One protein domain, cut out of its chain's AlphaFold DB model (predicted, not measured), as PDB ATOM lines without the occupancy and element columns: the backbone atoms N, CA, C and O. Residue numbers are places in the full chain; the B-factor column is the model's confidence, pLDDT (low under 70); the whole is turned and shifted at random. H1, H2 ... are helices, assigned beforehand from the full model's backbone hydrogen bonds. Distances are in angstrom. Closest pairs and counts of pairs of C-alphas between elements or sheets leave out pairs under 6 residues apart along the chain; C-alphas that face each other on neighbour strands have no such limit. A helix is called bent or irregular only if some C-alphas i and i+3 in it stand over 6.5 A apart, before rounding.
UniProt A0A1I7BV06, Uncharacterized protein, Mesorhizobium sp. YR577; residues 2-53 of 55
ATOM      1  N   ILE A   2      18.497 -27.860  55.950       80.56
ATOM      2  CA  ILE A   2      17.420 -26.982  56.470       80.56
ATOM      3  C   ILE A   2      17.289 -25.627  55.747       80.56
ATOM      4  O   ILE A   2      16.189 -25.117  55.578       80.56
ATOM      5  N   ARG A   3      18.399 -25.077  55.233       81.88
ATOM      6  CA  ARG A   3      18.395 -23.849  54.418       81.88
ATOM      7  C   ARG A   3      17.513 -23.961  53.168       81.88
ATOM      8  O   ARG A   3      16.825 -23.004  52.846       81.88
ATOM      9  N   PHE A   4      17.478 -25.120  52.506       89.94
ATOM     10  CA  PHE A   4      16.611 -25.329  51.339       89.94
ATOM     11  C   PHE A   4      15.133 -25.360  51.724       89.94
ATOM     12  O   PHE A   4      14.305 -24.833  50.993       89.94
ATOM     13  N   VAL A   5      14.815 -25.905  52.900       89.31
ATOM     14  CA  VAL A   5      13.449 -25.927  53.439       89.31
ATOM     15  C   VAL A   5      12.966 -24.508  53.745       89.31
ATOM     16  O   VAL A   5      11.847 -24.150  53.393       89.31
ATOM     17  N   VAL A   6      13.830 -23.669  54.326       91.75
ATOM     18  CA  VAL A   6      13.519 -22.254  54.584       91.75
ATOM     19  C   VAL A   6      13.313 -21.486  53.277       91.75
ATOM     20  O   VAL A   6      12.330 -20.765  53.146       91.75
ATOM     21  N   ILE A   7      14.188 -21.676  52.283       92.19
ATOM     22  CA  ILE A   7      14.044 -21.035  50.965       92.19
ATOM     23  C   ILE A   7      12.745 -21.483  50.283       92.19
ATOM     24  O   ILE A   7      12.030 -20.647  49.739       92.19
ATOM     25  N   ALA A   8      12.403 -22.771  50.352       90.50
ATOM     26  CA  ALA A   8      11.164 -23.296  49.786       90.50
ATOM     27  C   ALA A   8       9.918 -22.709  50.467       90.50
ATOM     28  O   ALA A   8       8.969 -22.341  49.780       90.50
ATOM     29  N   LEU A   9       9.928 -22.558  51.797       91.69
ATOM     30  CA  LEU A   9       8.833 -21.928  52.542       91.69
ATOM     31  C   LEU A   9       8.667 -20.448  52.194       91.69
ATOM     32  O   LEU A   9       7.547 -19.993  51.971       91.69
ATOM     33  N   VAL A  10       9.773 -19.707  52.104       93.44
ATOM     34  CA  VAL A  10       9.750 -18.297  51.695       93.44
ATOM     35  C   VAL A  10       9.256 -18.165  50.257       93.44
ATOM     36  O   VAL A  10       8.409 -17.321  49.984       93.44
ATOM     37  N   ALA A  11       9.716 -19.028  49.349       94.06
ATOM     38  CA  ALA A  11       9.259 -19.042  47.964       94.06
ATOM     39  C   ALA A  11       7.759 -19.356  47.856       94.06
ATOM     40  O   ALA A  11       7.057 -18.698  47.093       94.06
ATOM     41  N   LEU A  12       7.246 -20.301  48.651       93.69
ATOM     42  CA  LEU A  12       5.818 -20.627  48.715       93.69
ATOM     43  C   LEU A  12       4.979 -19.463  49.243       93.69
ATOM     44  O   LEU A  12       3.943 -19.147  48.660       93.69
ATOM     45  N   LEU A  13       5.430 -18.804  50.313       93.31
ATOM     46  CA  LEU A  13       4.781 -17.606  50.848       93.31
ATOM     47  C   LEU A  13       4.758 -16.483  49.815       93.31
ATOM     48  O   LEU A  13       3.715 -15.879  49.578       93.31
ATOM     49  N   PHE A  14       5.892 -16.242  49.159       94.62
ATOM     50  CA  PHE A  14       6.012 -15.230  48.120       94.62
ATOM     51  C   PHE A  14       5.104 -15.539  46.923       94.62
ATOM     52  O   PHE A  14       4.414 -14.656  46.415       94.62
ATOM     53  N   TRP A  15       5.034 -16.809  46.517       92.06
ATOM     54  CA  TRP A  15       4.139 -17.274  45.463       92.06
ATOM     55  C   TRP A  15       2.666 -17.091  45.833       92.06
ATOM     56  O   TRP A  15       1.888 -16.565  45.039       92.06
ATOM     57  N   ALA A  16       2.274 -17.467  47.052       90.50
ATOM     58  CA  ALA A  16       0.913 -17.275  47.541       90.50
ATOM     59  C   ALA A  16       0.527 -15.786  47.568       90.50
ATOM     60  O   ALA A  16      -0.590 -15.428  47.181       90.50
ATOM     61  N   LEU A  17       1.467 -14.916  47.954       90.88
ATOM     62  CA  LEU A  17       1.285 -13.466  47.944       90.88
ATOM     63  C   LEU A  17       1.075 -12.939  46.516       90.88
ATOM     64  O   LEU A  17       0.123 -12.206  46.268       90.88
ATOM     65  N   LEU A  18       1.908 -13.377  45.566       89.25
ATOM     66  CA  LEU A  18       1.797 -13.049  44.141       89.25
ATOM     67  C   LEU A  18       0.455 -13.483  43.550       89.25
ATOM     68  O   LEU A  18      -0.217 -12.690  42.895       89.25
ATOM     69  N   VAL A  19       0.032 -14.724  43.800       89.25
ATOM     70  CA  VAL A  19      -1.249 -15.242  43.301       89.25
ATOM     71  C   VAL A  19      -2.416 -14.444  43.878       89.25
ATOM     72  O   VAL A  19      -3.355 -14.119  43.152       89.25
ATOM     73  N   THR A  20      -2.353 -14.093  45.163       83.50
ATOM     74  CA  THR A  20      -3.381 -13.278  45.824       83.50
ATOM     75  C   THR A  20      -3.424 -11.875  45.240       83.50
ATOM     76  O   THR A  20      -4.506 -11.393  44.921       83.50
ATOM     77  N   LEU A  21      -2.266 -11.256  45.014       83.56
ATOM     78  CA  LEU A  21      -2.159  -9.942  44.395       83.56
ATOM     79  C   LEU A  21      -2.723  -9.948  42.970       83.56
ATOM     80  O   LEU A  21      -3.520  -9.084  42.628       83.56
ATOM     81  N   ILE A  22      -2.395 -10.956  42.157       81.94
ATOM     82  CA  ILE A  22      -2.936 -11.107  40.797       81.94
ATOM     83  C   ILE A  22      -4.453 -11.310  40.834       81.94
ATOM     84  O   ILE A  22      -5.168 -10.733  40.020       81.94
ATOM     85  N   ARG A  23      -4.968 -12.118  41.768       79.38
ATOM     86  CA  ARG A  23      -6.414 -12.320  41.939       79.38
ATOM     87  C   ARG A  23      -7.114 -11.043  42.386       79.38
ATOM     88  O   ARG A  23      -8.178 -10.748  41.859       79.38
ATOM     89  N   TYR A  24      -6.510 -10.276  43.290       75.31
ATOM     90  CA  TYR A  24      -7.014  -8.968  43.703       75.31
ATOM     91  C   TYR A  24      -7.010  -7.975  42.549       75.31
ATOM     92  O   TYR A  24      -8.008  -7.304  42.337       75.31
ATOM     93  N   LEU A  25      -5.938  -7.923  41.763       73.88
ATOM     94  CA  LEU A  25      -5.864  -7.074  40.577       73.88
ATOM     95  C   LEU A  25      -6.879  -7.504  39.507       73.88
ATOM     96  O   LEU A  25      -7.414  -6.667  38.796       73.88
ATOM     97  N   LYS A  26      -7.160  -8.806  39.368       68.38
ATOM     98  CA  LYS A  26      -8.175  -9.307  38.425       68.38
ATOM     99  C   LYS A  26      -9.610  -9.115  38.919       68.38
ATOM    100  O   LYS A  26     -10.503  -8.987  38.090       68.38
ATOM    101  N   GLY A  27      -9.833  -9.185  40.230       64.81
ATOM    102  CA  GLY A  27     -11.157  -9.116  40.853       64.81
ATOM    103  C   GLY A  27     -11.585  -7.702  41.238       64.81
ATOM    104  O   GLY A  27     -12.769  -7.388  41.188       64.81
ATOM    105  N   ALA A  28     -10.638  -6.832  41.589       62.84
ATOM    106  CA  ALA A  28     -10.880  -5.401  41.604       62.84
ATOM    107  C   ALA A  28     -11.056  -4.941  40.154       62.84
ATOM    108  O   ALA A  28     -10.423  -5.484  39.250       62.84
ATOM    109  N   SER A  29     -11.910  -3.945  39.929       64.38
ATOM    110  CA  SER A  29     -12.105  -3.271  38.644       64.38
ATOM    111  C   SER A  29     -10.850  -2.481  38.243       64.38
ATOM    112  O   SER A  29     -10.876  -1.259  38.113       64.38
ATOM    113  N   VAL A  30      -9.714  -3.165  38.140       67.75
ATOM    114  CA  VAL A  30      -8.473  -2.619  37.628       67.75
ATOM    115  C   VAL A  30      -8.702  -2.404  36.150       67.75
ATOM    116  O   VAL A  30      -9.044  -3.331  35.413       67.75
ATOM    117  N   ASP A  31      -8.539  -1.159  35.727       74.56
ATOM    118  CA  ASP A  31      -8.580  -0.806  34.322       74.56
ATOM    119  C   ASP A  31      -7.315  -1.341  33.638       74.56
ATOM    120  O   ASP A  31      -6.284  -0.674  33.520       74.56
ATOM    121  N   TRP A  32      -7.390  -2.604  33.224       78.19
ATOM    122  CA  TRP A  32      -6.342  -3.278  32.470       78.19
ATOM    123  C   TRP A  32      -6.069  -2.576  31.135       78.19
ATOM    124  O   TRP A  32      -4.937  -2.615  30.653       78.19
ATOM    125  N   THR A  33      -7.063  -1.890  30.563       84.00
ATOM    126  CA  THR A  33      -6.909  -1.099  29.337       84.00
ATOM    127  C   THR A  33      -6.061   0.141  29.604       84.00
ATOM    128  O   THR A  33      -5.076   0.372  28.905       84.00
ATOM    129  N   GLY A  34      -6.361   0.893  30.664       83.56
ATOM    130  CA  GLY A  34      -5.539   2.022  31.103       83.56
ATOM    131  C   GLY A  34      -4.105   1.610  31.459       83.56
ATOM    132  O   GLY A  34      -3.146   2.257  31.035       83.56
ATOM    133  N   LEU A  35      -3.934   0.488  32.169       85.88
ATOM    134  CA  LEU A  35      -2.611  -0.026  32.536       85.88
ATOM    135  C   LEU A  35      -1.792  -0.446  31.308       85.88
ATOM    136  O   LEU A  35      -0.616  -0.101  31.200       85.88
ATOM    137  N   THR A  36      -2.402  -1.178  30.374       88.94
ATOM    138  CA  THR A  36      -1.730  -1.593  29.131       88.94
ATOM    139  C   THR A  36      -1.380  -0.401  28.250       88.94
ATOM    140  O   THR A  36      -0.275  -0.366  27.714       88.94
ATOM    141  N   ALA A  37      -2.250   0.609  28.166       91.12
ATOM    142  CA  ALA A  37      -1.956   1.858  27.472       91.12
ATOM    143  C   ALA A  37      -0.767   2.602  28.103       91.12
ATOM    144  O   ALA A  37       0.136   3.030  27.386       91.12
ATOM    145  N   ALA A  38      -0.715   2.702  29.434       91.62
ATOM    146  CA  ALA A  38       0.400   3.333  30.140       91.62
ATOM    147  C   ALA A  38       1.725   2.591  29.902       91.62
ATOM    148  O   ALA A  38       2.737   3.215  29.577       91.62
ATOM    149  N   VAL A  39       1.723   1.257  29.998       95.12
ATOM    150  CA  VAL A  39       2.909   0.433  29.709       95.12
ATOM    151  C   VAL A  39       3.340   0.594  28.251       95.12
ATOM    152  O   VAL A  39       4.523   0.800  27.992       95.12
ATOM    153  N   ALA A  40       2.402   0.560  27.302       93.44
ATOM    154  CA  ALA A  40       2.693   0.756  25.885       93.44
ATOM    155  C   ALA A  40       3.295   2.141  25.612       93.44
ATOM    156  O   ALA A  40       4.253   2.246  24.853       93.44
ATOM    157  N   PHE A  41       2.792   3.187  26.272       95.00
ATOM    158  CA  PHE A  41       3.333   4.539  26.155       95.00
ATOM    159  C   PHE A  41       4.772   4.629  26.675       95.00
ATOM    160  O   PHE A  41       5.642   5.172  25.998       95.00
ATOM    161  N   VAL A  42       5.047   4.043  27.845       95.06
ATOM    162  CA  VAL A  42       6.401   3.989  28.418       95.06
ATOM    163  C   VAL A  42       7.345   3.224  27.494       95.06
ATOM    164  O   VAL A  42       8.415   3.725  27.153       95.06
ATOM    165  N   VAL A  43       6.942   2.036  27.039       96.31
ATOM    166  CA  VAL A  43       7.733   1.223  26.106       96.31
ATOM    167  C   VAL A  43       7.993   1.984  24.809       96.31
ATOM    168  O   VAL A  43       9.124   1.980  24.332       96.31
ATOM    169  N   LEU A  44       6.994   2.684  24.268       93.88
ATOM    170  CA  LEU A  44       7.148   3.499  23.067       93.88
ATOM    171  C   LEU A  44       8.131   4.653  23.287       93.88
ATOM    172  O   LEU A  44       8.972   4.896  22.429       93.88
ATOM    173  N   ALA A  45       8.085   5.327  24.437       91.62
ATOM    174  CA  ALA A  45       9.042   6.379  24.775       91.62
ATOM    175  C   ALA A  45      10.482   5.841  24.843       91.62
ATOM    176  O   ALA A  45      11.394   6.438  24.271       91.62
ATOM    177  N   PHE A  46      10.692   4.685  25.483       92.56
ATOM    178  CA  PHE A  46      12.004   4.029  25.515       92.56
ATOM    179  C   PHE A  46      12.452   3.551  24.133       92.56
ATOM    180  O   PHE A  46      13.621   3.712  23.786       92.56
ATOM    181  N   TYR A  47      11.537   2.999  23.337       91.50
ATOM    182  CA  TYR A  47      11.805   2.581  21.965       91.50
ATOM    183  C   TYR A  47      12.229   3.770  21.104       91.50
ATOM    184  O   TYR A  47      13.262   3.708  20.447       91.50
ATOM    185  N   LEU A  48      11.487   4.879  21.161       90.00
ATOM    186  CA  LEU A  48      11.827   6.102  20.444       90.00
ATOM    187  C   LEU A  48      13.184   6.634  20.890       90.00
ATOM    188  O   LEU A  48      14.019   6.873  20.033       90.00
ATOM    189  N   ARG A  49      13.455   6.725  22.196       87.88
ATOM    190  CA  ARG A  49      14.778   7.111  22.711       87.88
ATOM    191  C   ARG A  49      15.897   6.213  22.179       87.88
ATOM    192  O   ARG A  49      16.961   6.705  21.815       87.88
ATOM    193  N   HIS A  50      15.671   4.902  22.145       87.75
ATOM    194  CA  HIS A  50      16.662   3.937  21.676       87.75
ATOM    195  C   HIS A  50      16.907   4.038  20.166       87.75
ATOM    196  O   HIS A  50      18.051   3.970  19.726       87.75
ATOM    197  N   VAL A  51      15.847   4.226  19.378       91.50
ATOM    198  CA  VAL A  51      15.910   4.259  17.911       91.50
ATOM    199  C   VAL A  51      16.369   5.616  17.382       91.50
ATOM    200  O   VAL A  51      17.103   5.667  16.401       91.50
ATOM    201  N   THR A  52      15.955   6.718  18.007       86.00
ATOM    202  CA  THR A  52      16.296   8.075  17.549       86.00
ATOM    203  C   THR A  52      17.540   8.642  18.224       86.00
ATOM    204  O   THR A  52      18.074   9.646  17.760       86.00
ATOM    205  N   GLY A  53      18.010   8.034  19.317       75.00
ATOM    206  CA  GLY A  53      19.147   8.532  20.089       75.00
ATOM    207  C   GLY A  53      18.869   9.836  20.847       75.00
ATOM    208  O   GLY A  53      19.785  10.375  21.462       75.00
TER     209      GLY A  53
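AT A GLANCE: This is residues 2 to 53 of the 55 residues of an uncharacterized protein of Mesorhizobium sp. YR577 (UniProt A0A1I7BV06). The model is an open V: two straight helices, H1 and H2, are its arms, and the short turn of residues 28 to 31 is its point. Nothing fills the space between the arms, and residues 2 to 53 stand free, with no C-alpha 8 or more places away along the chain within 10 A. The printed part has 52 residues with two named helices, H1 then H2, and no named strand; the class is all helix. The whole is extended, with a radius of gyration of the C-alphas of 18.0 A, and flat, spanning 52 by 32 by 6 A.

IN THESE COORDINATES: H1 takes residues 2 to 27 and measures 37.1 A from first to last C-alpha. It begins at C-alpha 2 at (17.420, -26.982, 56.470) and ends at C-alpha 27 at (-11.157, -9.116, 40.853). H2 takes residues 32 to 52 and measures 29.4 A, from C-alpha 32 at (-6.342, -3.278, 32.470) to C-alpha 52 at (16.296, 8.075, 17.549). From these end points, x falls along H1 and rises along H2, while in both helices y rises and z falls.

HOW THE PARTS SIT: H1 and H2 are apart, with no C-alpha of the one within 8 A of the other. The link between them, four residues, is tight. The two helices form no hairpin. Neither helix is bent. In H1 and H2 every O i to N i+4 pair is within hydrogen-bond range.

THE WHOLE: The two C-alphas farthest apart are those of Ile 2 and Thr 52, 52.4 A. The C-alphas of Ile 2 and Gly 53, the first and last printed residues, are 50.9 A apart. The printed part has no cut and no long link. The mean pLDDT of the printed part is 86.1, and residues 26 to 30 are under 70.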